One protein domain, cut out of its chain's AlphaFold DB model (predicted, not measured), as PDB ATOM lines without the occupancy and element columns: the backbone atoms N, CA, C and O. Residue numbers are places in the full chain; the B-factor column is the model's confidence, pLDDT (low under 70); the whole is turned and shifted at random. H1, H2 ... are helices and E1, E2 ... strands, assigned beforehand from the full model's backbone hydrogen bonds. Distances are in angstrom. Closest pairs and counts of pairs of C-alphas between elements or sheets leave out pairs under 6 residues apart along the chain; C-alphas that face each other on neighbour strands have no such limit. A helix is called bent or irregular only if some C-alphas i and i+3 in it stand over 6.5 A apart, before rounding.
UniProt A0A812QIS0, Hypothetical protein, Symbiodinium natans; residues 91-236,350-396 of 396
ATOM      1  N   LEU A  91     204.672 207.193 159.352       91.44
ATOM      2  CA  LEU A  91     204.391 206.940 160.759       91.44
ATOM      3  C   LEU A  91     205.625 206.357 161.452       91.44
ATOM      4  O   LEU A  91     206.168 205.357 160.973       91.44
ATOM      5  N   PRO A  92     206.011 206.881 162.628       93.25
ATOM      6  CA  PRO A  92     206.964 206.206 163.497       93.25
ATOM      7  C   PRO A  92     206.530 204.763 163.785       93.25
ATOM      8  O   PRO A  92     205.337 204.477 163.923       93.25
ATOM      9  N   ALA A  93     207.497 203.854 163.944       93.56
ATOM     10  CA  ALA A  93     207.227 202.426 164.149       93.56
ATOM     11  C   ALA A  93     206.266 202.152 165.323       93.56
ATOM     12  O   ALA A  93     205.368 201.316 165.207       93.56
ATOM     13  N   HIS A  94     206.401 202.900 166.425       91.31
ATOM     14  CA  HIS A  94     205.500 202.784 167.574       91.31
ATOM     15  C   HIS A  94     204.061 203.194 167.218       91.31
ATOM     16  O   HIS A  94     203.125 202.450 167.504       91.31
ATOM     17  N   ALA A  95     203.870 204.323 166.527       91.56
ATOM     18  CA  ALA A  95     202.552 204.806 166.122       91.56
ATOM     19  C   ALA A  95     201.866 203.821 165.163       91.56
ATOM     20  O   ALA A  95     200.672 203.549 165.304       91.56
ATOM     21  N   LYS A  96     202.632 203.216 164.243       93.94
ATOM     22  CA  LYS A  96     202.144 202.154 163.353       93.94
ATOM     23  C   LYS A  96     201.662 200.928 164.137       93.94
ATOM     24  O   LYS A  96     200.541 200.475 163.917       93.94
ATOM     25  N   ALA A  97     202.450 200.439 165.097       92.50
ATOM     26  CA  ALA A  97     202.081 199.284 165.922       92.50
ATOM     27  C   ALA A  97     200.826 199.536 166.785       92.50
ATOM     28  O   ALA A  97     199.965 198.656 166.937       92.50
ATOM     29  N   VAL A  98     200.683 200.750 167.331       90.69
ATOM     30  CA  VAL A  98     199.486 201.161 168.081       90.69
ATOM     31  C   VAL A  98     198.267 201.221 167.151       90.69
ATOM     32  O   VAL A  98     197.215 200.672 167.485       90.69
ATOM     33  N   LEU A  99     198.405 201.797 165.955       92.94
ATOM     34  CA  LEU A  99     197.331 201.876 164.961       92.94
ATOM     35  C   LEU A  99     196.879 200.492 164.464       92.94
ATOM     36  O   LEU A  99     195.678 200.239 164.359       92.94
ATOM     37  N   GLU A 100     197.804 199.565 164.217       94.00
ATOM     38  CA  GLU A 100     197.487 198.168 163.881       94.00
ATOM     39  C   GLU A 100     196.725 197.477 165.021       94.00
ATOM     40  O   GLU A 100     195.753 196.747 164.802       94.00
ATOM     41  N   THR A 101     197.116 197.751 166.267       91.69
ATOM     42  CA  THR A 101     196.410 197.256 167.452       91.69
ATOM     43  C   THR A 101     194.995 197.828 167.546       91.69
ATOM     44  O   THR A 101     194.061 197.069 167.807       91.69
ATOM     45  N   HIS A 102     194.799 199.124 167.287       91.88
ATOM     46  CA  HIS A 102     193.462 199.717 167.216       91.88
ATOM     47  C   HIS A 102     192.623 199.110 166.096       91.88
ATOM     48  O   HIS A 102     191.472 198.758 166.332       91.88
ATOM     49  N   SER A 103     193.207 198.914 164.916       93.94
ATOM     50  CA  SER A 103     192.522 198.330 163.758       93.94
ATOM     51  C   SER A 103     191.986 196.930 164.072       93.94
ATOM     52  O   SER A 103     190.817 196.641 163.827       93.94
ATOM     53  N   ARG A 104     192.805 196.078 164.711       94.56
ATOM     54  CA  ARG A 104     192.367 194.748 165.170       94.56
ATOM     55  C   ARG A 104     191.249 194.828 166.209       94.56
ATOM     56  O   ARG A 104     190.280 194.085 166.107       94.56
ATOM     57  N   LYS A 105     191.362 195.733 167.186       90.69
ATOM     58  CA  LYS A 105     190.327 195.932 168.216       90.69
ATOM     59  C   LYS A 105     189.006 196.410 167.619       90.69
ATOM     60  O   LYS A 105     187.960 195.938 168.045       90.69
ATOM     61  N   LEU A 106     189.044 197.319 166.647       93.25
ATOM     62  CA  LEU A 106     187.848 197.802 165.960       93.25
ATOM     63  C   LEU A 106     187.151 196.682 165.186       93.25
ATOM     64  O   LEU A 106     185.926 196.584 165.235       93.25
ATOM     65  N   GLU A 107     187.913 195.828 164.504       95.12
ATOM     66  CA  GLU A 107     187.333 194.704 163.770       95.12
ATOM     67  C   GLU A 107     186.739 193.653 164.721       95.12
ATOM     68  O   GLU A 107     185.604 193.230 164.518       95.12
ATOM     69  N   ASP A 108     187.426 193.313 165.815       93.94
ATOM     70  CA  ASP A 108     186.886 192.439 166.870       93.94
ATOM     71  C   ASP A 108     185.603 193.017 167.502       93.94
ATOM     72  O   ASP A 108     184.592 192.323 167.634       93.94
ATOM     73  N   GLN A 109     185.591 194.314 167.831       92.06
ATOM     74  CA  GLN A 109     184.397 194.996 168.344       92.06
ATOM     75  C   GLN A 109     183.239 194.935 167.351       92.06
ATOM     76  O   GLN A 109     182.116 194.620 167.738       92.06
ATOM     77  N   LYS A 110     183.503 195.197 166.070       95.81
ATOM     78  CA  LYS A 110     182.496 195.109 165.014       95.81
ATOM     79  C   LYS A 110     181.951 193.686 164.879       95.81
ATOM     80  O   LYS A 110     180.740 193.526 164.780       95.81
ATOM     81  N   GLN A 111     182.801 192.660 164.915       96.75
ATOM     82  CA  GLN A 111     182.377 191.257 164.815       96.75
ATOM     83  C   GLN A 111     181.491 190.817 165.986       96.75
ATOM     84  O   GLN A 111     180.581 190.015 165.795       96.75
ATOM     85  N   LYS A 112     181.695 191.392 167.176       95.19
ATOM     86  CA  LYS A 112     180.848 191.163 168.360       95.19
ATOM     87  C   LYS A 112     179.471 191.827 168.276       95.19
ATOM     88  O   LYS A 112     178.577 191.468 169.040       95.19
ATOM     89  N   LEU A 113     179.275 192.794 167.378       96.25
ATOM     90  CA  LEU A 113     177.975 193.429 167.178       96.25
ATOM     91  C   LEU A 113     177.041 192.518 166.382       96.25
ATOM     92  O   LEU A 113     177.447 191.838 165.439       96.25
ATOM     93  N   CYS A 114     175.747 192.587 166.698       96.06
ATOM     94  CA  CYS A 114     174.718 191.990 165.853       96.06
ATOM     95  C   CYS A 114     174.712 192.641 164.450       96.06
ATOM     96  O   CYS A 114     175.228 193.754 164.286       96.06
ATOM     97  N   PRO A 115     174.077 192.026 163.433       97.12
ATOM     98  CA  PRO A 115     174.076 192.563 162.068       97.12
ATOM     99  C   PRO A 115     173.590 194.019 161.952       97.12
ATOM    100  O   PRO A 115     174.099 194.784 161.134       97.12
ATOM    101  N   VAL A 116     172.633 194.431 162.794       97.12
ATOM    102  CA  VAL A 116     172.168 195.829 162.865       97.12
ATOM    103  C   VAL A 116     173.271 196.739 163.412       97.12
ATOM    104  O   VAL A 116     173.581 197.759 162.801       97.12
ATOM    105  N   GLY A 117     173.926 196.346 164.508       97.19
ATOM    106  CA  GLY A 117     175.034 197.100 165.098       97.19
ATOM    107  C   GLY A 117     176.237 197.230 164.156       97.19
ATOM    108  O   GLY A 117     176.828 198.302 164.064       97.19
ATOM    109  N   GLN A 118     176.549 196.194 163.369       97.75
ATOM    110  CA  GLN A 118     177.593 196.254 162.333       97.75
ATOM    111  C   GLN A 118     177.294 197.303 161.250       97.75
ATOM    112  O   GLN A 118     178.207 197.971 160.751       97.75
ATOM    113  N   ARG A 119     176.015 197.490 160.898       97.56
ATOM    114  CA  ARG A 119     175.581 198.545 159.970       97.56
ATOM    115  C   ARG A 119     175.668 199.928 160.604       97.56
ATOM    116  O   ARG A 119     176.183 200.830 159.951       97.56
ATOM    117  N   VAL A 120     175.268 200.082 161.871       97.69
ATOM    118  CA  VAL A 120     175.459 201.333 162.636       97.69
ATOM    119  C   VAL A 120     176.941 201.713 162.686       97.69
ATOM    120  O   VAL A 120     177.298 202.849 162.382       97.69
ATOM    121  N   PHE A 121     177.821 200.751 162.976       97.56
ATOM    122  CA  PHE A 121     179.272 200.947 162.981       97.56
ATOM    123  C   PHE A 121     179.801 201.383 161.609       97.56
ATOM    124  O   PHE A 121     180.572 202.336 161.502       97.56
ATOM    125  N   SER A 122     179.351 200.724 160.538       96.88
ATOM    126  CA  SER A 122     179.752 201.064 159.167       96.88
ATOM    127  C   SER A 122     179.265 202.456 158.756       96.88
ATOM    128  O   SER A 122     180.025 203.219 158.163       96.88
ATOM    129  N   ALA A 123     178.029 202.816 159.115       97.31
ATOM    130  CA  ALA A 123     177.469 204.141 158.879       97.31
ATOM    131  C   ALA A 123     178.254 205.233 159.622       97.31
ATOM    132  O   ALA A 123     178.555 206.271 159.033       97.31
ATOM    133  N   LEU A 124     178.643 204.980 160.877       97.50
ATOM    134  CA  LEU A 124     179.464 205.899 161.664       97.50
ATOM    135  C   LEU A 124     180.827 206.118 161.006       97.50
ATOM    136  O   LEU A 124     181.235 207.257 160.794       97.50
ATOM    137  N   ARG A 125     181.508 205.031 160.628       96.06
ATOM    138  CA  ARG A 125     182.811 205.088 159.956       96.06
ATOM    139  C   ARG A 125     182.738 205.869 158.643       96.06
ATOM    140  O   ARG A 125     183.605 206.691 158.372       96.06
ATOM    141  N   ASN A 126     181.700 205.647 157.841       95.12
ATOM    142  CA  ASN A 126     181.531 206.363 156.578       95.12
ATOM    143  C   ASN A 126     181.277 207.861 156.806       95.12
ATOM    144  O   ASN A 126     181.856 208.688 156.104       95.12
ATOM    145  N   ALA A 127     180.474 208.216 157.815       95.88
ATOM    146  CA  ALA A 127     180.271 209.608 158.209       95.88
ATOM    147  C   ALA A 127     181.575 210.267 158.689       95.88
ATOM    148  O   ALA A 127     181.827 211.426 158.371       95.88
ATOM    149  N   MET A 128     182.428 209.532 159.414       94.75
ATOM    150  CA  MET A 128     183.750 210.009 159.837       94.75
ATOM    151  C   MET A 128     184.641 210.318 158.639       94.75
ATOM    152  O   MET A 128     185.149 211.432 158.543       94.75
ATOM    153  N   SER A 129     184.799 209.366 157.717       91.50
ATOM    154  CA  SER A 129     185.611 209.557 156.511       91.50
ATOM    155  C   SER A 129     185.129 210.743 155.685       91.50
ATOM    156  O   SER A 129     185.940 211.568 155.278       91.50
ATOM    157  N   GLN A 130     183.811 210.869 155.509       91.25
ATOM    158  CA  GLN A 130     183.212 211.986 154.789       91.25
ATOM    159  C   GLN A 130     183.490 213.331 155.476       91.25
ATOM    160  O   GLN A 130     183.913 214.292 154.836       91.25
ATOM    161  N   ALA A 131     183.306 213.403 156.797       89.94
ATOM    162  CA  ALA A 131     183.561 214.627 157.546       89.94
ATOM    163  C   ALA A 131     185.043 215.025 157.544       89.94
ATOM    164  O   ALA A 131     185.359 216.213 157.548       89.94
ATOM    165  N   ALA A 132     185.945 214.046 157.504       84.75
ATOM    166  CA  ALA A 132     187.377 214.273 157.406       84.75
ATOM    167  C   ALA A 132     187.804 214.802 156.026       84.75
ATOM    168  O   ALA A 132     188.628 215.716 155.960       84.75
ATOM    169  N   SER A 133     187.244 214.267 154.935       82.62
ATOM    170  CA  SER A 133     187.588 214.686 153.569       82.62
ATOM    171  C   SER A 133     186.980 216.031 153.188       82.62
ATOM    172  O   SER A 133     187.648 216.855 152.571       82.62
ATOM    173  N   GLU A 134     185.723 216.257 153.562       79.94
ATOM    174  CA  GLU A 134     184.948 217.428 153.138       79.94
ATOM    175  C   GLU A 134     184.919 218.537 154.206       79.94
ATOM    176  O   GLU A 134     184.271 219.562 154.019       79.94
ATOM    177  N   GLN A 135     185.605 218.341 155.340       76.56
ATOM    178  CA  GLN A 135     185.597 219.251 156.496       76.56
ATOM    179  C   GLN A 135     184.178 219.606 156.977       76.56
ATOM    180  O   GLN A 135     183.910 220.739 157.380       76.56
ATOM    181  N   TRP A 136     183.257 218.637 156.948       83.06
ATOM    182  CA  TRP A 136     181.854 218.881 157.284       83.06
ATOM    183  C   TRP A 136     181.654 219.270 158.741       83.06
ATOM    184  O   TRP A 136     181.993 218.518 159.655       83.06
ATOM    185  N   VAL A 137     180.976 220.400 158.929       85.38
ATOM    186  CA  VAL A 137     180.572 220.914 160.242       85.38
ATOM    187  C   VAL A 137     179.400 220.119 160.831       85.38
ATOM    188  O   VAL A 137     179.327 219.923 162.038       85.38
ATOM    189  N   GLU A 138     178.496 219.604 159.992       89.75
ATOM    190  CA  GLU A 138     177.288 218.877 160.417       89.75
ATOM    191  C   GLU A 138     177.482 217.357 160.411       89.75
ATOM    192  O   GLU A 138     176.833 216.623 159.657       89.75
ATOM    193  N   PHE A 139     178.369 216.859 161.275       94.19
ATOM    194  CA  PHE A 139     178.660 215.425 161.364       94.19
ATOM    195  C   PHE A 139     177.402 214.576 161.614       94.19
ATOM    196  O   PHE A 139     177.190 213.555 160.961       94.19
ATOM    197  N   GLU A 140     176.535 215.005 162.535       94.94
ATOM    198  CA  GLU A 140     175.318 214.262 162.882       94.94
ATOM    199  C   GLU A 140     174.379 214.091 161.681       94.94
ATOM    200  O   GLU A 140     173.795 213.022 161.498       94.94
ATOM    201  N   ARG A 141     174.274 215.112 160.821       93.19
ATOM    202  CA  ARG A 141     173.474 215.045 159.594       93.19
ATOM    203  C   ARG A 141     174.026 213.990 158.641       93.19
ATOM    204  O   ARG A 141     173.258 213.165 158.147       93.19
ATOM    205  N   ALA A 142     175.346 213.965 158.434       93.38
ATOM    206  CA  ALA A 142     176.003 212.925 157.639       93.38
ATOM    207  C   ALA A 142     175.724 211.534 158.214       93.38
ATOM    208  O   ALA A 142     175.353 210.609 157.491       93.38
ATOM    209  N   PHE A 143     175.848 211.389 159.535       96.62
ATOM    210  CA  PHE A 143     175.629 210.112 160.193       96.62
ATOM    211  C   PHE A 143     174.181 209.626 160.042       96.62
ATOM    212  O   PHE A 143     173.969 208.478 159.647       96.62
ATOM    213  N   ARG A 144     173.181 210.504 160.217       96.12
ATOM    214  CA  ARG A 144     171.767 210.186 159.938       96.12
ATOM    215  C   ARG A 144     171.544 209.743 158.493       96.12
ATOM    216  O   ARG A 144     170.825 208.773 158.266       96.12
ATOM    217  N   GLN A 145     172.174 210.405 157.521       94.94
ATOM    218  CA  GLN A 145     172.069 210.021 156.110       94.94
ATOM    219  C   GLN A 145     172.635 208.617 155.855       94.94
ATOM    220  O   GLN A 145     171.996 207.810 155.180       94.94
ATOM    221  N   HIS A 146     173.802 208.288 156.418       96.25
ATOM    222  CA  HIS A 146     174.378 206.942 156.302       96.25
ATOM    223  C   HIS A 146     173.532 205.879 157.019       96.25
ATOM    224  O   HIS A 146     173.370 204.779 156.490       96.25
ATOM    225  N   LEU A 147     172.923 206.202 158.166       96.50
ATOM    226  CA  LEU A 147     171.974 205.310 158.844       96.50
ATOM    227  C   LEU A 147     170.716 205.066 157.999       96.50
ATOM    228  O   LEU A 147     170.314 203.917 157.825       96.50
ATOM    229  N   ALA A 148     170.131 206.109 157.408       95.06
ATOM    230  CA  ALA A 148     168.947 205.987 156.556       95.06
ATOM    231  C   ALA A 148     169.195 205.083 155.331       95.06
ATOM    232  O   ALA A 148     168.330 204.297 154.940       95.06
ATOM    233  N   ARG A 149     170.414 205.107 154.767       95.50
ATOM    234  CA  ARG A 149     170.822 204.212 153.667       95.50
ATOM    235  C   ARG A 149     170.857 202.730 154.056       95.50
ATOM    236  O   ARG A 149     170.853 201.884 153.166       95.50
ATOM    237  N   CYS A 150     170.848 202.390 155.347       92.19
ATOM    238  CA  CYS A 150     170.837 200.998 155.798       92.19
ATOM    239  C   CYS A 150     169.508 200.274 155.515       92.19
ATOM    240  O   CYS A 150     169.513 199.043 155.517       92.19
ATOM    241  N   ARG A 151     168.407 201.008 155.256       89.75
ATOM    242  CA  ARG A 151     167.054 200.490 154.947       89.75
ATOM    243  C   ARG A 151     166.484 199.513 155.995       89.75
ATOM    244  O   ARG A 151     165.807 198.555 155.644       89.75
ATOM    245  N   LEU A 152     166.745 199.759 157.281       87.00
ATOM    246  CA  LEU A 152     166.276 198.929 158.408       87.00
ATOM    247  C   LEU A 152     165.245 199.656 159.293       87.00
ATOM    248  O   LEU A 152     165.257 199.528 160.517       87.00
ATOM    249  N   GLY A 153     164.375 200.450 158.669       88.19
ATOM    250  CA  GLY A 153     163.441 201.344 159.356       88.19
ATOM    251  C   GLY A 153     164.000 202.754 159.560       88.19
ATOM    252  O   GLY A 153     165.093 203.079 159.091       88.19
ATOM    253  N   LEU A 154     163.215 203.601 160.229       90.56
ATOM    254  CA  LEU A 154     163.602 204.976 160.536       90.56
ATOM    255  C   LEU A 154     164.565 204.983 161.734       90.56
ATOM    256  O   LEU A 154     164.166 204.561 162.820       90.56
ATOM    257  N   PRO A 155     165.822 205.432 161.564       93.75
ATOM    258  CA  PRO A 155     166.742 205.548 162.684       93.75
ATOM    259  C   PRO A 155     166.292 206.671 163.624       93.75
ATOM    260  O   PRO A 155     166.051 207.796 163.180       93.75
ATOM    261  N   SER A 156     166.268 206.391 164.925       95.88
ATOM    262  CA  SER A 156     166.324 207.440 165.942       95.88
ATOM    263  C   SER A 156     167.784 207.699 166.283       95.88
ATOM    264  O   SER A 156     168.558 206.764 166.486       95.88
ATOM    265  N   LEU A 157     168.167 208.968 166.331       96.56
ATOM    266  CA  LEU A 157     169.493 209.386 166.762       96.56
ATOM    267  C   LEU A 157     169.314 210.576 167.695       96.56
ATOM    268  O   LEU A 157     168.707 211.577 167.316       96.56
ATOM    269  N   GLU A 158     169.832 210.467 168.906       95.12
ATOM    270  CA  GLU A 158     169.748 211.493 169.937       95.12
ATOM    271  C   GLU A 158     171.148 211.762 170.469       95.12
ATOM    272  O   GLU A 158     171.893 210.848 170.822       95.12
ATOM    273  N   ARG A 159     171.537 213.030 170.518       91.75
ATOM    274  CA  ARG A 159     172.842 213.416 171.039       91.75
ATOM    275  C   ARG A 159     172.858 213.308 172.558       91.75
ATOM    276  O   ARG A 159     172.093 213.982 173.232       91.75
ATOM    277  N   VAL A 160     173.796 212.525 173.083       89.06
ATOM    278  CA  VAL A 160     174.014 212.370 174.531       89.06
ATOM    279  C   VAL A 160     175.107 213.326 175.009       89.06
ATOM    280  O   VAL A 160     174.998 213.955 176.057       89.06
ATOM    281  N   ALA A 161     176.181 213.454 174.228       85.44
ATOM    282  CA  ALA A 161     177.285 214.363 174.510       85.44
ATOM    283  C   ALA A 161     178.019 214.764 173.220       85.44
ATOM    284  O   ALA A 161     177.662 214.363 172.111       85.44
ATOM    285  N   SER A 162     179.066 215.579 173.356       85.19
ATOM    286  CA  SER A 162     179.979 215.856 172.243       85.19
ATOM    287  C   SER A 162     180.556 214.544 171.713       85.19
ATOM    288  O   SER A 162     181.101 213.764 172.486       85.19
ATOM    289  N   GLY A 163     180.404 214.288 170.412       90.56
ATOM    290  CA  GLY A 163     180.885 213.057 169.789       90.56
ATOM    291  C   GLY A 163     180.209 211.770 170.284       90.56
ATOM    292  O   GLY A 163     180.788 210.706 170.075       90.56
ATOM    293  N   GLN A 164     179.051 211.832 170.960       92.44
ATOM    294  CA  GLN A 164     178.338 210.650 171.470       92.44
ATOM    295  C   GLN A 164     176.822 210.754 171.259       92.44
ATOM    296  O   GLN A 164     176.212 211.785 171.553       92.44
ATOM    297  N   TRP A 165     176.209 209.659 170.817       94.88
ATOM    298  CA  TRP A 165     174.787 209.573 170.492       94.88
ATOM    299  C   TRP A 165     174.176 208.271 171.007       94.88
ATOM    300  O   TRP A 165     174.818 207.223 170.990       94.88
ATOM    301  N   SER A 166     172.917 208.336 171.416       95.00
ATOM    302  CA  SER A 166     172.034 207.183 171.526       95.00
ATOM    303  C   SER A 166     171.387 206.967 170.159       95.00
ATOM    304  O   SER A 166     170.903 207.914 169.539       95.00
ATOM    305  N   CYS A 167     171.453 205.745 169.648       97.00
ATOM    306  CA  CYS A 167     170.952 205.376 168.333       97.00
ATOM    307  C   CYS A 167     170.002 204.190 168.469       97.00
ATOM    308  O   CYS A 167     170.432 203.128 168.911       97.00
ATOM    309  N   SER A 168     168.765 204.337 168.004       96.88
ATOM    310  CA  SER A 168     167.804 203.236 167.908       96.88
ATOM    311  C   SER A 168     167.581 202.884 166.442       96.88
ATOM    312  O   SER A 168     167.214 203.743 165.637       96.88
ATOM    313  N   LEU A 169     167.803 201.624 166.069       96.19
ATOM    314  CA  LEU A 169     167.596 201.133 164.705       96.19
ATOM    315  C   LEU A 169     167.050 199.706 164.744       96.19
ATOM    316  O   LEU A 169     167.607 198.851 165.427       96.19
ATOM    317  N   ALA A 170     165.972 199.444 163.997       95.38
ATOM    318  CA  ALA A 170     165.303 198.140 163.953       95.38
ATOM    319  C   ALA A 170     164.974 197.564 165.351       95.38
ATOM    320  O   ALA A 170     165.227 196.391 165.622       95.38
ATOM    321  N   GLY A 171     164.459 198.412 166.251       95.00
ATOM    322  CA  GLY A 171     164.077 198.018 167.615       95.00
ATOM    323  C   GLY A 171     165.250 197.684 168.543       95.00
ATOM    324  O   GLY A 171     165.042 197.050 169.571       95.00
ATOM    325  N   ARG A 172     166.481 198.060 168.179       96.31
ATOM    326  CA  ARG A 172     167.675 197.877 169.010       96.31
ATOM    327  C   ARG A 172     168.307 199.216 169.334       96.31
ATOM    328  O   ARG A 172     168.451 200.046 168.437       96.31
ATOM    329  N   ASP A 173     168.744 199.355 170.577       96.12
ATOM    330  CA  ASP A 173     169.408 200.552 171.072       96.12
ATOM    331  C   ASP A 173     170.923 200.363 171.147       96.12
ATOM    332  O   ASP A 173     171.447 199.317 171.550       96.12
ATOM    333  N   PHE A 174     171.631 201.405 170.730       96.12
ATOM    334  CA  PHE A 174     173.078 201.463 170.688       96.12
ATOM    335  C   PHE A 174     173.570 202.775 171.294       96.12
ATOM    336  O   PHE A 174     173.026 203.848 171.025       96.12
ATOM    337  N   LEU A 175     174.670 202.706 172.036       94.25
ATOM    338  CA  LEU A 175     175.497 203.863 172.336       94.25
ATOM    339  C   LEU A 175     176.581 203.970 171.266       94.25
ATOM    340  O   LEU A 175     177.343 203.031 171.030       94.25
ATOM    341  N   VAL A 176     176.652 205.130 170.630       95.56
ATOM    342  CA  VAL A 176     177.560 205.432 169.529       95.56
ATOM    343  C   VAL A 176     178.490 206.557 169.955       95.56
ATOM    344  O   VAL A 176     178.052 207.537 170.551       95.56
ATOM    345  N   SER A 177     179.782 206.442 169.661       94.19
ATOM    346  CA  SER A 177     180.767 207.441 170.076       94.19
ATOM    347  C   SER A 177     181.966 207.540 169.137       94.19
ATOM    348  O   SER A 177     182.348 206.564 168.494       94.19
ATOM    349  N   LEU A 178     182.566 208.728 169.090       94.25
ATOM    350  CA  LEU A 178     183.834 209.017 168.428       94.25
ATOM    351  C   LEU A 178     184.905 209.251 169.481       94.25
ATOM    352  O   LEU A 178     184.864 210.246 170.204       94.25
ATOM    353  N   ARG A 179     185.858 208.331 169.577       90.88
ATOM    354  CA  ARG A 179     186.957 208.396 170.541       90.88
ATOM    355  C   ARG A 179     188.179 209.015 169.880       90.88
ATOM    356  O   ARG A 179     188.590 208.543 168.830       90.88
ATOM    357  N   THR A 180     188.802 209.993 170.523       91.81
ATOM    358  CA  THR A 180     190.099 210.536 170.099       91.81
ATOM    359  C   THR A 180     191.227 210.060 171.012       91.81
ATOM    360  O   THR A 180     191.078 210.069 172.239       91.81
ATOM    361  N   GLU A 181     192.357 209.688 170.412       91.75
ATOM    362  CA  GLU A 181     193.597 209.296 171.093       91.75
ATOM    363  C   GLU A 181     194.826 209.930 170.446       91.75
ATOM    364  O   GLU A 181     194.787 210.322 169.283       91.75
ATOM    365  N   VAL A 182     195.924 209.994 171.200       92.94
ATOM    366  CA  VAL A 182     197.245 210.396 170.704       92.94
ATOM    367  C   VAL A 182     198.106 209.137 170.618       92.94
ATOM    368  O   VAL A 182     198.218 208.414 171.604       92.94
ATOM    369  N   LEU A 183     198.692 208.860 169.452       92.38
ATOM    370  CA  LEU A 183     199.533 207.685 169.196       92.38
ATOM    371  C   LEU A 183     200.974 207.917 169.675       92.38
ATOM    372  O   LEU A 183     201.919 207.809 168.900       92.38
ATOM    373  N   ALA A 184     201.126 208.291 170.938       89.12
ATOM    374  CA  ALA A 184     202.412 208.466 171.591       89.12
ATOM    375  C   ALA A 184     202.285 208.079 173.066       89.12
ATOM    376  O   ALA A 184     201.217 208.220 173.664       89.12
ATOM    377  N   ASP A 185     203.386 207.610 173.642       86.50
ATOM    378  CA  ASP A 185     203.465 207.253 175.053       86.50
ATOM    379  C   ASP A 185     204.147 208.365 175.865       86.50
ATOM    380  O   ASP A 185     204.855 209.220 175.335       86.50
ATOM    381  N   GLY A 186     203.956 208.331 177.184       86.00
ATOM    382  CA  GLY A 186     204.655 209.213 178.119       86.00
ATOM    383  C   GLY A 186     203.920 210.515 178.447       86.00
ATOM    384  O   GLY A 186     202.767 210.736 178.071       86.00
ATOM    385  N   GLN A 187     204.589 211.361 179.232       85.06
ATOM    386  CA  GLN A 187     203.988 212.572 179.795       85.06
ATOM    387  C   GLN A 187     203.666 213.616 178.719       85.06
ATOM    388  O   GLN A 187     202.581 214.188 178.737       85.06
ATOM    389  N   GLU A 188     204.544 213.796 177.730       89.19
ATOM    390  CA  GLU A 188     204.342 214.776 176.657       89.19
ATOM    391  C   GLU A 188     203.077 214.498 175.832       89.19
ATOM    392  O   GLU A 188     202.341 215.424 175.488       89.19
ATOM    393  N   ALA A 189     202.781 213.221 175.564       89.00
ATOM    394  CA  ALA A 189     201.564 212.807 174.872       89.00
ATOM    395  C   ALA A 189     200.305 213.129 175.694       89.00
ATOM    396  O   ALA A 189     199.303 213.604 175.149       89.00
ATOM    397  N   ASN A 190     200.364 212.930 177.015       84.75
ATOM    398  CA  ASN A 190     199.280 213.285 177.930       84.75
ATOM    399  C   ASN A 190     199.069 214.804 178.000       84.75
ATOM    400  O   ASN A 190     197.925 215.264 177.938       84.75
ATOM    401  N   ASP A 191     200.150 215.581 178.076       87.56
ATOM    402  CA  ASP A 191     200.107 217.046 178.102       87.56
ATOM    403  C   ASP A 191     199.580 217.609 176.779       87.56
ATOM    404  O   ASP A 191     198.778 218.548 176.748       87.56
ATOM    405  N   PHE A 192     199.981 217.011 175.654       92.06
ATOM    406  CA  PHE A 192     199.422 217.332 174.348       92.06
ATOM    407  C   PHE A 192     197.926 217.008 174.276       92.06
ATOM    408  O   PHE A 192     197.143 217.875 173.891       92.06
ATOM    409  N   LEU A 193     197.496 215.819 174.713       89.75
ATOM    410  CA  LEU A 193     196.077 215.455 174.754       89.75
ATOM    411  C   LEU A 193     195.266 216.407 175.647       89.75
ATOM    412  O   LEU A 193     194.135 216.758 175.304       89.75
ATOM    413  N   ALA A 194     195.816 216.843 176.783       86.31
ATOM    414  CA  ALA A 194     195.166 217.805 177.669       86.31
ATOM    415  C   ALA A 194     194.945 219.159 176.972       86.31
ATOM    416  O   ALA A 194     193.819 219.667 176.974       86.31
ATOM    417  N   ARG A 195     195.977 219.691 176.302       91.50
ATOM    418  CA  ARG A 195     195.876 220.913 175.485       91.50
ATOM    419  C   ARG A 195     194.886 220.743 174.335       91.50
ATOM    420  O   ARG A 195     194.013 221.583 174.147       91.50
ATOM    421  N   LEU A 196     194.934 219.618 173.625       92.94
ATOM    422  CA  LEU A 196     194.011 219.310 172.531       92.94
ATOM    423  C   LEU A 196     192.551 219.277 172.995       92.94
ATOM    424  O   LEU A 196     191.672 219.809 172.321       92.94
ATOM    425  N   LYS A 197     192.274 218.710 174.175       90.31
ATOM    426  CA  LYS A 197     190.933 218.735 174.776       90.31
ATOM    427  C   LYS A 197     190.477 220.148 175.119       90.31
ATOM    428  O   LYS A 197     189.305 220.461 174.918       90.31
ATOM    429  N   GLN A 198     191.364 220.976 175.664       88.88
ATOM    430  CA  GLN A 198     191.060 222.376 175.961       88.88
ATOM    431  C   GLN A 198     190.691 223.129 174.679       88.88
ATOM    432  O   GLN A 198     189.666 223.809 174.637       88.88
ATOM    433  N   GLU A 199     191.457 222.920 173.614       92.94
ATOM    434  CA  GLU A 199     191.210 223.522 172.308       92.94
ATOM    435  C   GLU A 199     189.914 223.039 171.662       92.94
ATOM    436  O   GLU A 199     189.110 223.841 171.194       92.94
ATOM    437  N   ALA A 200     189.629 221.741 171.728       92.75
ATOM    438  CA  ALA A 200     188.370 221.188 171.245       92.75
ATOM    439  C   ALA A 200     187.154 221.748 172.005       92.75
ATOM    440  O   ALA A 200     186.108 222.003 171.406       92.75
ATOM    441  N   ARG A 201     187.277 221.999 173.318       89.88
ATOM    442  CA  ARG A 201     186.230 222.686 174.095       89.88
ATOM    443  C   ARG A 201     186.052 224.132 173.646       89.88
ATOM    444  O   ARG A 201     184.909 224.554 173.501       89.88
ATOM    445  N   ARG A 202     187.148 224.859 173.403       90.75
ATOM    446  CA  ARG A 202     187.122 226.235 172.882       90.75
ATOM    447  C   ARG A 202     186.406 226.299 171.538       90.75
ATOM    448  O   ARG A 202     185.413 227.002 171.415       90.75
ATOM    449  N   VAL A 203     186.844 225.479 170.587       94.31
ATOM    450  CA  VAL A 203     186.226 225.346 169.262       94.31
ATOM    451  C   VAL A 203     184.738 225.037 169.378       94.31
ATOM    452  O   VAL A 203     183.925 225.671 168.716       94.31
ATOM    453  N   ARG A 204     184.358 224.082 170.236       92.62
ATOM    454  CA  ARG A 204     182.949 223.748 170.463       92.62
ATOM    455  C   ARG A 204     182.164 224.938 171.020       92.62
ATOM    456  O   ARG A 204     181.063 225.179 170.545       92.62
ATOM    457  N   GLY A 205     182.707 225.642 172.014       90.81
ATOM    458  CA  GLY A 205     182.093 226.842 172.586       90.81
ATOM    459  C   GLY A 205     181.766 227.850 171.493       90.81
ATOM    460  O   GLY A 205     180.596 228.139 171.263       90.81
ATOM    461  N   THR A 206     182.780 228.238 170.722       94.06
ATOM    462  CA  THR A 206     182.648 229.188 169.613       94.06
ATOM    463  C   THR A 206     181.707 228.702 168.517       94.06
ATOM    464  O   THR A 206     180.906 229.473 168.003       94.06
ATOM    465  N   LEU A 207     181.720 227.408 168.190       94.12
ATOM    466  CA  LEU A 207     180.832 226.850 167.170       94.12
ATOM    467  C   LEU A 207     179.343 227.010 167.526       94.12
ATOM    468  O   LEU A 207     178.517 227.231 166.636       94.12
ATOM    469  N   PHE A 208     179.012 226.906 168.816       90.69
ATOM    470  CA  PHE A 208     177.642 226.963 169.334       90.69
ATOM    471  C   PHE A 208     177.274 228.301 170.001       90.69
ATOM    472  O   PHE A 208     176.141 228.455 170.465       90.69
ATOM    473  N   GLU A 209     178.177 229.285 170.011       89.69
ATOM    474  CA  GLU A 209     177.905 230.647 170.484       89.69
ATOM    475  C   GLU A 209     176.733 231.294 169.720       89.69
ATOM    476  O   GLU A 209     176.474 230.996 168.548       89.69
ATOM    477  N   HIS A 210     176.001 232.177 170.411       90.75
ATOM    478  CA  HIS A 210     174.902 232.979 169.855       90.75
ATOM    479  C   HIS A 210     173.871 232.170 169.041       90.75
ATOM    480  O   HIS A 210     173.478 232.554 167.940       90.75
ATOM    481  N   GLY A 211     173.437 231.016 169.562       89.31
ATOM    482  CA  GLY A 211     172.460 230.164 168.870       89.31
ATOM    483  C   GLY A 211     173.043 229.442 167.648       89.31
ATOM    484  O   GLY A 211     172.348 229.273 166.636       89.31
ATOM    485  N   ALA A 212     174.311 229.026 167.753       92.69
ATOM    486  CA  ALA A 212     175.075 228.325 166.723       92.69
ATOM    487  C   ALA A 212     175.253 229.127 165.423       92.69
ATOM    488  O   ALA A 212     175.149 228.579 164.321       92.69
ATOM    489  N   TRP A 213     175.509 230.435 165.544       95.44
ATOM    490  CA  TRP A 213     175.713 231.315 164.388       95.44
ATOM    491  C   TRP A 213     176.876 230.844 163.506       95.44
ATOM    492  O   TRP A 213     176.719 230.741 162.289       95.44
ATOM    493  N   TRP A 214     178.015 230.484 164.113       95.88
ATOM    494  CA  TRP A 214     179.190 229.994 163.383       95.88
ATOM    495  C   TRP A 214     178.899 228.710 162.619       95.88
ATOM    496  O   TRP A 214     179.232 228.610 161.443       95.88
ATOM    497  N   MET A 215     178.227 227.749 163.257       94.75
ATOM    498  CA  MET A 215     177.831 226.504 162.603       94.75
ATOM    499  C   MET A 215     176.962 226.765 161.366       94.75
ATOM    500  O   MET A 215     177.267 226.253 160.293       94.75
ATOM    501  N   LYS A 216     175.920 227.598 161.494       94.81
ATOM    502  CA  LYS A 216     175.026 227.955 160.378       94.81
ATOM    503  C   LYS A 216     175.778 228.676 159.258       94.81
ATOM    504  O   LYS A 216     175.616 228.319 158.094       94.81
ATOM    505  N   SER A 217     176.629 229.636 159.613       95.75
ATOM    506  CA  SER A 217     177.392 230.438 158.652       95.75
ATOM    507  C   SER A 217     178.393 229.594 157.868       95.75
ATOM    508  O   SER A 217     178.489 229.738 156.652       95.75
ATOM    509  N   LEU A 218     179.088 228.663 158.531       94.62
ATOM    510  CA  LEU A 218     179.998 227.728 157.867       94.62
ATOM    511  C   LEU A 218     179.247 226.778 156.920       94.62
ATOM    512  O   LEU A 218     179.697 226.546 155.803       94.62
ATOM    513  N   VAL A 219     178.092 226.249 157.339       93.25
ATOM    514  CA  VAL A 219     177.260 225.349 156.513       93.25
ATOM    515  C   VAL A 219     176.724 226.050 155.267       93.25
ATOM    516  O   VAL A 219     176.654 225.445 154.201       93.25
ATOM    517  N   GLN A 220     176.347 227.321 155.395       94.31
ATOM    518  CA  GLN A 220     175.816 228.132 154.299       94.31
ATOM    519  C   GLN A 220     176.915 228.753 153.421       94.31
ATOM    520  O   GLN A 220     176.598 229.426 152.445       94.31
ATOM    521  N   GLY A 221     178.195 228.559 153.762       94.31
ATOM    522  CA  GLY A 221     179.319 229.184 153.060       94.31
ATOM    523  C   GLY A 221     179.416 230.702 153.260       94.31
ATOM    524  O   GLY A 221     180.123 231.366 152.510       94.31
ATOM    525  N   LEU A 222     178.724 231.257 154.261       95.56
ATOM    526  CA  LEU A 222     178.759 232.683 154.610       95.56
ATOM    527  C   LEU A 222     180.015 233.070 155.401       95.56
ATOM    528  O   LEU A 222     180.376 234.242 155.450       95.56
ATOM    529  N   ALA A 223     180.663 232.095 156.038       95.62
ATOM    530  CA  ALA A 223     181.923 232.273 156.744       95.62
ATOM    531  C   ALA A 223     182.915 231.191 156.320       95.62
ATOM    532  O   ALA A 223     182.531 230.043 156.082       95.62
ATOM    533  N   SER A 224     184.200 231.540 156.265       95.19
ATOM    534  CA  SER A 224     185.247 230.553 156.028       95.19
ATOM    535  C   SER A 224     185.664 229.869 157.332       95.19
ATOM    536  O   SER A 224     185.529 230.408 158.436       95.19
ATOM    537  N   LYS A 225     186.250 228.671 157.215       94.25
ATOM    538  CA  LYS A 225     186.896 228.010 158.355       94.25
ATOM    539  C   LYS A 225     188.029 228.865 158.934       94.25
ATOM    540  O   LYS A 225     188.261 228.827 160.138       94.25
ATOM    541  N   GLU A 226     188.724 229.639 158.104       94.81
ATOM    542  CA  GLU A 226     189.798 230.519 158.564       94.81
ATOM    543  C   GLU A 226     189.262 231.624 159.483       94.81
ATOM    544  O   GLU A 226     189.835 231.854 160.551       94.81
ATOM    545  N   ASP A 227     188.138 232.247 159.121       95.88
ATOM    546  CA  ASP A 227     187.476 233.270 159.944       95.88
ATOM    547  C   ASP A 227     187.008 232.686 161.273       95.88
ATOM    548  O   ASP A 227     187.245 233.262 162.336       95.88
ATOM    549  N   PHE A 228     186.441 231.480 161.230       96.19
ATOM    550  CA  PHE A 228     186.067 230.747 162.433       96.19
ATOM    551  C   PHE A 228     187.272 230.469 163.345       96.19
ATOM    552  O   PHE A 228     187.202 230.673 164.558       96.19
ATOM    553  N   LEU A 229     188.409 230.048 162.785       95.56
ATOM    554  CA  LEU A 229     189.629 229.814 163.561       95.56
ATOM    555  C   LEU A 229     190.224 231.113 164.115       95.56
ATOM    556  O   LEU A 229     190.751 231.107 165.227       95.56
ATOM    557  N   LYS A 230     190.138 232.232 163.381       95.50
ATOM    558  CA  LYS A 230     190.492 233.564 163.902       95.50
ATOM    559  C   LYS A 230     189.621 233.903 165.108       95.50
ATOM    560  O   LYS A 230     190.171 234.252 166.151       95.50
ATOM    561  N   GLN A 231     188.311 233.684 165.020       95.50
ATOM    562  CA  GLN A 231     187.416 233.899 166.154       95.50
ATOM    563  C   GLN A 231     187.749 232.993 167.340       95.50
ATOM    564  O   GLN A 231     187.809 233.477 168.464       95.50
ATOM    565  N   CYS A 232     188.048 231.710 167.116       94.56
ATOM    566  CA  CYS A 232     188.465 230.802 168.190       94.56
ATOM    567  C   CYS A 232     189.711 231.317 168.934       94.56
ATOM    568  O   CYS A 232     189.834 231.128 170.145       94.56
ATOM    569  N   ARG A 233     190.645 231.978 168.230       93.62
ATOM    570  CA  ARG A 233     191.831 232.596 168.847       93.62
ATOM    571  C   ARG A 233     191.467 233.836 169.668       93.62
ATOM    572  O   ARG A 233     192.018 233.993 170.752       93.62
ATOM    573  N   VAL A 234     190.547 234.668 169.175       91.31
ATOM    574  CA  VAL A 234     190.114 235.928 169.817       91.31
ATOM    575  C   VAL A 234     189.177 235.698 171.000       91.31
ATOM    576  O   VAL A 234     189.265 236.416 171.992       91.31
ATOM    577  N   ALA A 235     188.340 234.661 170.959       81.31
ATOM    578  CA  ALA A 235     187.442 234.274 172.051       81.31
ATOM    579  C   ALA A 235     188.189 233.879 173.353       81.31
ATOM    580  O   ALA A 235     187.577 233.506 174.354       81.31
ATOM    581  N   TRP A 236     189.524 233.974 173.362       69.81
ATOM    582  CA  TRP A 236     190.412 233.752 174.493       69.81
ATOM    583  C   TRP A 236     191.102 235.073 174.885       69.81
ATOM    584  O   TRP A 236     191.946 235.541 174.121       69.81
ATOM    585  N   ALA A 350     188.963 211.707 174.647       81.19
ATOM    586  CA  ALA A 350     188.226 212.885 174.229       81.19
ATOM    587  C   ALA A 350     187.116 212.432 173.274       81.19
ATOM    588  O   ALA A 350     187.393 211.650 172.367       81.19
ATOM    589  N   PHE A 351     185.890 212.909 173.480       88.50
ATOM    590  CA  PHE A 351     184.769 212.629 172.586       88.50
ATOM    591  C   PHE A 351     184.386 213.920 171.875       88.50
ATOM    592  O   PHE A 351     183.770 214.825 172.445       88.50
ATOM    593  N   PHE A 352     184.840 214.049 170.636       91.12
ATOM    594  CA  PHE A 352     184.618 215.231 169.816       91.12
ATOM    595  C   PHE A 352     184.333 214.826 168.380       91.12
ATOM    596  O   PHE A 352     184.753 213.771 167.910       91.12
ATOM    597  N   GLU A 353     183.592 215.681 167.690       93.31
ATOM    598  CA  GLU A 353     183.309 215.500 166.274       93.31
ATOM    599  C   GLU A 353     184.535 215.791 165.409       93.31
ATOM    600  O   GLU A 353     185.399 216.571 165.829       93.31
ATOM    601  N   PRO A 354     184.603 215.232 164.186       94.06
ATOM    602  CA  PRO A 354     185.757 215.409 163.313       94.06
ATOM    603  C   PRO A 354     186.058 216.879 163.019       94.06
ATOM    604  O   PRO A 354     187.220 217.270 163.076       94.06
ATOM    605  N   PHE A 355     185.042 217.721 162.792       94.31
ATOM    606  CA  PHE A 355     185.249 219.158 162.575       94.31
ATOM    607  C   PHE A 355     185.880 219.845 163.791       94.31
ATOM    608  O   PHE A 355     186.892 220.533 163.653       94.31
ATOM    609  N   ILE A 356     185.327 219.605 164.988       95.00
ATOM    610  CA  ILE A 356     185.832 220.186 166.239       95.00
ATOM    611  C   ILE A 356     187.288 219.772 166.462       95.00
ATOM    612  O   ILE A 356     188.135 220.612 166.756       95.00
ATOM    613  N   MET A 357     187.588 218.483 166.287       94.88
ATOM    614  CA  MET A 357     188.939 217.961 166.468       94.88
ATOM    615  C   MET A 357     189.908 218.496 165.408       94.88
ATOM    616  O   MET A 357     191.026 218.874 165.739       94.88
ATOM    617  N   SER A 358     189.471 218.609 164.153       94.44
ATOM    618  CA  SER A 358     190.271 219.197 163.070       94.44
ATOM    619  C   SER A 358     190.648 220.643 163.372       94.44
ATOM    620  O   SER A 358     191.810 221.019 163.262       94.44
ATOM    621  N   ALA A 359     189.675 221.461 163.772       95.12
ATOM    622  CA  ALA A 359     189.920 222.851 164.129       95.12
ATOM    623  C   ALA A 359     190.821 222.966 165.370       95.12
ATOM    624  O   ALA A 359     191.726 223.793 165.387       95.12
ATOM    625  N   ALA A 360     190.645 222.098 166.370       95.44
ATOM    626  CA  ALA A 360     191.501 222.069 167.554       95.44
ATOM    627  C   ALA A 360     192.961 221.710 167.222       95.44
ATOM    628  O   ALA A 360     193.880 222.364 167.714       95.44
ATOM    629  N   ILE A 361     193.184 220.716 166.354       95.12
ATOM    630  CA  ILE A 361     194.527 220.386 165.856       95.12
ATOM    631  C   ILE A 361     195.110 221.577 165.089       95.12
ATOM    632  O   ILE A 361     196.268 221.924 165.300       95.12
ATOM    633  N   GLU A 362     194.307 222.247 164.262       95.12
ATOM    634  CA  GLU A 362     194.753 223.401 163.477       95.12
ATOM    635  C   GLU A 362     195.188 224.591 164.338       95.12
ATOM    636  O   GLU A 362     196.144 225.291 163.994       95.12
ATOM    637  N   LEU A 363     194.540 224.783 165.489       94.62
ATOM    638  CA  LEU A 363     194.929 225.783 166.479       94.62
ATOM    639  C   LEU A 363     196.254 225.444 167.181       94.62
ATOM    640  O   LEU A 363     196.973 226.369 167.554       94.62
ATOM    641  N   LEU A 364     196.595 224.159 167.341       94.00
ATOM    642  CA  LEU A 364     197.811 223.718 168.044       94.00
ATOM    643  C   LEU A 364     199.018 223.500 167.137       94.00
ATOM    644  O   LEU A 364     200.142 223.805 167.525       94.00
ATOM    645  N   ALA A 365     198.804 222.902 165.969       86.25
ATOM    646  CA  ALA A 365     199.861 222.244 165.213       86.25
ATOM    647  C   ALA A 365     199.788 222.476 163.695       86.25
ATOM    648  O   ALA A 365     200.478 221.789 162.942       86.25
ATOM    649  N   ARG A 366     199.021 223.492 163.261       82.56
ATOM    650  CA  ARG A 366     198.719 223.832 161.855       82.56
ATOM    651  C   ARG A 366     197.754 222.840 161.189       82.56
ATOM    652  O   ARG A 366     197.250 221.918 161.820       82.56
ATOM    653  N   LYS A 367     197.424 223.104 159.919       80.75
ATOM    654  CA  LYS A 367     196.355 222.444 159.154       80.75
ATOM    655  C   LYS A 367     196.490 220.909 159.186       80.75
ATOM    656  O   LYS A 367     197.460 220.396 158.625       80.75
ATOM    657  N   PRO A 368     195.535 220.177 159.797       81.75
ATOM    658  CA  PRO A 368     195.580 218.724 159.819       81.75
ATOM    659  C   PRO A 368     195.216 218.144 158.456       81.75
ATOM    660  O   PRO A 368     194.304 218.625 157.779       81.75
ATOM    661  N   TRP A 369     195.878 217.043 158.119       83.31
ATOM    662  CA  TRP A 369     195.497 216.155 157.028       83.31
ATOM    663  C   TRP A 369     195.002 214.857 157.641       83.31
ATOM    664  O   TRP A 369     195.714 214.246 158.436       83.31
ATOM    665  N   TRP A 370     193.771 214.470 157.311       88.62
ATOM    666  CA  TRP A 370     193.193 213.225 157.798       88.62
ATOM    667  C   TRP A 370     193.383 212.105 156.784       88.62
ATOM    668  O   TRP A 370     193.020 212.235 155.616       88.62
ATOM    669  N   TYR A 371     193.877 210.979 157.278       89.75
ATOM    670  CA  TYR A 371     194.063 209.734 156.553       89.75
ATOM    671  C   TYR A 371     193.138 208.675 157.141       89.75
ATOM    672  O   TYR A 371     192.946 208.603 158.355       89.75
ATOM    673  N   THR A 372     192.571 207.826 156.291       89.62
ATOM    674  CA  THR A 372     191.806 206.656 156.732       89.62
ATOM    675  C   THR A 372     192.723 205.443 156.784       89.62
ATOM    676  O   THR A 372     193.314 205.087 155.766       89.62
ATOM    677  N   SER A 373     192.816 204.770 157.929       89.06
ATOM    678  CA  SER A 373     193.606 203.542 158.070       89.06
ATOM    679  C   SER A 373     192.934 202.585 159.045       89.06
ATOM    680  O   SER A 373     192.580 202.978 160.153       89.06
ATOM    681  N   GLY A 374     192.690 201.341 158.617       84.94
ATOM    682  CA  GLY A 374     192.125 200.294 159.482       84.94
ATOM    683  C   GLY A 374     190.774 200.634 160.128       84.94
ATOM    684  O   GLY A 374     190.454 200.147 161.206       84.94
ATOM    685  N   GLY A 375     189.984 201.503 159.489       88.19
ATOM    686  CA  GLY A 375     188.708 201.991 160.021       88.19
ATOM    687  C   GLY A 375     188.813 203.145 161.023       88.19
ATOM    688  O   GLY A 375     187.780 203.607 161.505       88.19
ATOM    689  N   ALA A 376     190.022 203.634 161.291       93.25
ATOM    690  CA  ALA A 376     190.293 204.848 162.044       93.25
ATOM    691  C   ALA A 376     190.540 206.045 161.112       93.25
ATOM    692  O   ALA A 376     190.948 205.879 159.957       93.25
ATOM    693  N   LEU A 377     190.347 207.253 161.641       94.31
ATOM    694  CA  LEU A 377     190.928 208.466 161.070       94.31
ATOM    695  C   LEU A 377     192.235 208.783 161.787       94.31
ATOM    696  O   LEU A 377     192.341 208.584 162.995       94.31
ATOM    697  N   LEU A 378     193.208 209.303 161.058       94.62
ATOM    698  CA  LEU A 378     194.532 209.641 161.555       94.62
ATOM    699  C   LEU A 378     194.924 211.029 161.064       94.62
ATOM    700  O   LEU A 378     194.836 211.280 159.870       94.62
ATOM    701  N   ALA A 379     195.377 211.902 161.953       93.69
ATOM    702  CA  ALA A 379     195.918 213.209 161.608       93.69
ATOM    703  C   ALA A 379     197.283 213.423 162.250       93.69
ATOM    704  O   ALA A 379     197.503 213.066 163.408       93.69
ATOM    705  N   GLN A 380     198.189 214.055 161.509       92.50
ATOM    706  CA  GLN A 380     199.421 214.585 162.077       92.50
ATOM    707  C   GLN A 380     199.128 215.919 162.770       92.50
ATOM    708  O   GLN A 380     198.507 216.811 162.193       92.50
ATOM    709  N   ALA A 381     199.582 216.048 164.012       92.81
ATOM    710  CA  ALA A 381     199.436 217.229 164.845       92.81
ATOM    711  C   ALA A 381     200.809 217.627 165.408       92.81
ATOM    712  O   ALA A 381     201.101 217.469 166.596       92.81
ATOM    713  N   GLY A 382     201.676 218.128 164.524       90.38
ATOM    714  CA  GLY A 382     203.052 218.488 164.865       90.38
ATOM    715  C   GLY A 382     203.897 217.222 165.039       90.38
ATOM    716  O   GLY A 382     203.925 216.415 164.107       90.38
ATOM    717  N   PRO A 383     204.566 217.015 166.191       91.94
ATOM    718  CA  PRO A 383     205.315 215.784 166.451       91.94
ATOM    719  C   PRO A 383     204.412 214.606 166.854       91.94
ATOM    720  O   PRO A 383     204.883 213.476 166.949       91.94
ATOM    721  N   PHE A 384     203.122 214.854 167.106       94.50
ATOM    722  CA  PHE A 384     202.174 213.837 167.547       94.50
ATOM    723  C   PHE A 384     201.263 213.381 166.411       94.50
ATOM    724  O   PHE A 384     200.989 214.119 165.464       94.50
ATOM    725  N   PHE A 385     200.712 212.182 166.562       94.62
ATOM    726  CA  PHE A 385     199.647 211.670 165.709       94.62
ATOM    727  C   PHE A 385     198.374 211.519 166.527       94.62
ATOM    728  O   PHE A 385     198.392 210.945 167.613       94.62
ATOM    729  N   VAL A 386     197.267 212.032 166.007       94.75
ATOM    730  CA  VAL A 386     195.948 211.954 166.630       94.75
ATOM    731  C   VAL A 386     195.100 210.984 165.829       94.75
ATOM    732  O   VAL A 386     194.970 211.134 164.618       94.75
ATOM    733  N   THR A 387     194.492 210.005 166.490       95.19
ATOM    734  CA  THR A 387     193.536 209.102 165.852       95.19
ATOM    735  C   THR A 387     192.121 209.337 166.362       95.19
ATOM    736  O   THR A 387     191.921 209.644 167.537       95.19
ATOM    737  N   MET A 388     191.133 209.195 165.477       95.19
ATOM    738  CA  MET A 388     189.726 209.090 165.842       95.19
ATOM    739  C   MET A 388     189.194 207.702 165.502       95.19
ATOM    740  O   MET A 388     189.328 207.233 164.371       95.19
ATOM    741  N   LEU A 389     188.549 207.073 166.477       94.81
ATOM    742  CA  LEU A 389     188.075 205.699 166.422       94.81
ATOM    743  C   LEU A 389     186.546 205.660 166.581       94.81
ATOM    744  O   LEU A 389     186.025 206.260 167.532       94.81
ATOM    745  N   PRO A 390     185.820 204.960 165.693       96.25
ATOM    746  CA  PRO A 390     184.403 204.682 165.889       96.25
ATOM    747  C   PRO A 390     184.208 203.694 167.042       96.25
ATOM    748  O   PRO A 390     184.968 202.741 167.191       96.25
ATOM    749  N   HIS A 391     183.158 203.878 167.834       94.25
ATOM    750  CA  HIS A 391     182.796 202.941 168.891       94.25
ATOM    751  C   HIS A 391     181.275 202.804 168.984       94.25
ATOM    752  O   HIS A 391     180.563 203.807 169.067       94.25
ATOM    753  N   VAL A 392     180.788 201.563 168.953       95.50
ATOM    754  CA  VAL A 392     179.365 201.208 169.019       95.50
ATOM    755  C   VAL A 392     179.199 200.081 170.027       95.50
ATOM    756  O   VAL A 392     179.895 199.074 169.937       95.50
ATOM    757  N   VAL A 393     178.268 200.242 170.965       93.94
ATOM    758  CA  VAL A 393     177.918 199.232 171.972       93.94
ATOM    759  C   VAL A 393     176.404 199.078 172.008       93.94
ATOM    760  O   VAL A 393     175.685 200.070 171.972       93.94
ATOM    761  N   SER A 394     175.915 197.838 172.069       94.12
ATOM    762  CA  SER A 394     174.490 197.549 172.278       94.12
ATOM    763  C   SER A 394     174.106 197.876 173.721       94.12
ATOM    764  O   SER A 394     174.796 197.439 174.638       94.12
ATOM    765  N   THR A 395     173.008 198.602 173.931       87.50
ATOM    766  CA  THR A 395     172.495 198.961 175.271       87.50
ATOM    767  C   THR A 395     171.285 198.115 175.671       87.50
ATOM    768  O   THR A 395     170.409 198.605 176.377       87.50
ATOM    769  N   ALA A 396     171.225 196.887 175.147       65.75
ATOM    770  CA  ALA A 396     170.107 195.958 175.303       65.75
ATOM    771  C   ALA A 396     169.954 195.462 176.742       65.75
ATOM    772  O   ALA A 396     171.005 195.254 177.396       65.75
TER     773      ALA A 396
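What this domain is: This is residues 91 to 236 and 350 to 396 of the 396 residues of the protein "Hypothetical protein" of Symbiodinium natans (UniProt A0A812QIS0). A strongly twisted, curled sheet of six strands wraps round the long helix H2, with H1 packed on its opposite face and H3 beside H2 over the E1 and E2 end. Towards the other end, H6 and the long arm H4a cross over the sheet, and the short arm H4b and H5 sit beyond them, off the sheet. The printed part has 193 residues, with six named helices and six named strands in the order H1 H2 H3 E1 E2 E3 H4 H5 H6 E4 E5 E6; the sheet's order is E1 E2 E3 E6 E5 E4, antiparallel throughout, and the class is mixed, helices and strands. The whole is compact, with a radius of gyration of the C-alphas of 16.6 A and spans of 46 by 43 by 24 A.

How they stand to each other: The sheet holds two meanders, each strand the antiparallel neighbour of the one before: E1, residues 156 to 161, E2, 164 to 169, and E3, 172 to 182; and E4, 370 to 373, E5, 376 to 381, and E6, 384 to 394. Within hydrogen-bond range are N 158 and O 166 of E1 and E2, 2.8 A; N 167 and O 174 of E2 and E3, 2.8 A; N 179 and O 389 of E3 and E6, 2.9 A; N 379 and O 386 of E5 and E6, 2.8 A; and N 371 and O 378 of E4 and E5, 2.8 A. The sheet curls round H2, residues 115 to 134, whose Phe 121 has its C-alpha 6.0 A from that of Val 392 in E6. H1, residues 93 to 112, is on the sheet at a height of 9.0 A, over E6 and E5, and runs along the strands. H1 and H2 form a helical hairpin at a steep tilt of 38 degrees, touching with residues 110 to 111 of H1 alone; their closest C-alphas are those of Lys 110 and Gln 118, 5.7 A apart. H3, residues 139 to 148, forms a helical hairpin with H2, at a steep tilt of 41 degrees, with the C-alphas of Ala 123 and His 146 closest at 4.9 A; it lies over E1 and E2, on the opposite face from H1. H6, residues 354 to 365, is on the same face as H3, over E6 and E5. H4, residues 187 to 219, was assigned as one helix by its hydrogen bonds but is bent, with C-alphas 207 and 210 8.9 A apart; its arms, H4a, 187 to 207, and H4b, 210 to 219, touch only at the corner, at 81 degrees, with the C-alphas of Leu 207 and Trp 214 closest at 5.2 A. H4b is itself irregular, with C-alphas 211 and 214 8.7 A apart. H4a touches H6 with its residues 196 to 204 alone, at a steep tilt of 58 degrees; the closest C-alphas are those of Ala 200 and Ala 360, 4.9 A. H5, residues 225 to 234, touches H4a about perpendicular at 75 degrees, the C-alphas of Val 203 and Cys 232 being closest at 6.0 A. Every O i to N i+4 pair is within hydrogen-bond range in H1, H2, H3, H4a, H5 and H6, but 4 of 6 in H4b.

Where its parts are: H1 begins at C-alpha 93, (207.227, 202.426, 164.149), and is 29.0 A long; H2 is 28.6 A and H4a, from C-alpha 187 at (203.988, 212.572, 179.795), is 30.0 A. E3 is 32.2 A long and E6 32.5 A, ending at C-alpha 394, (174.490, 197.549, 172.278).

The domain as a whole: The C-alphas of Pro 115 and Val 234, the two farthest apart, are 46.9 A apart. Residues 237 to 349 are not printed; C-alphas 236 and 350 are 21.0 A apart across the cut. Of the links that are printed whole, none is long. The mean pLDDT of the printed part is 92.2, with residues 236 and 396 under 70.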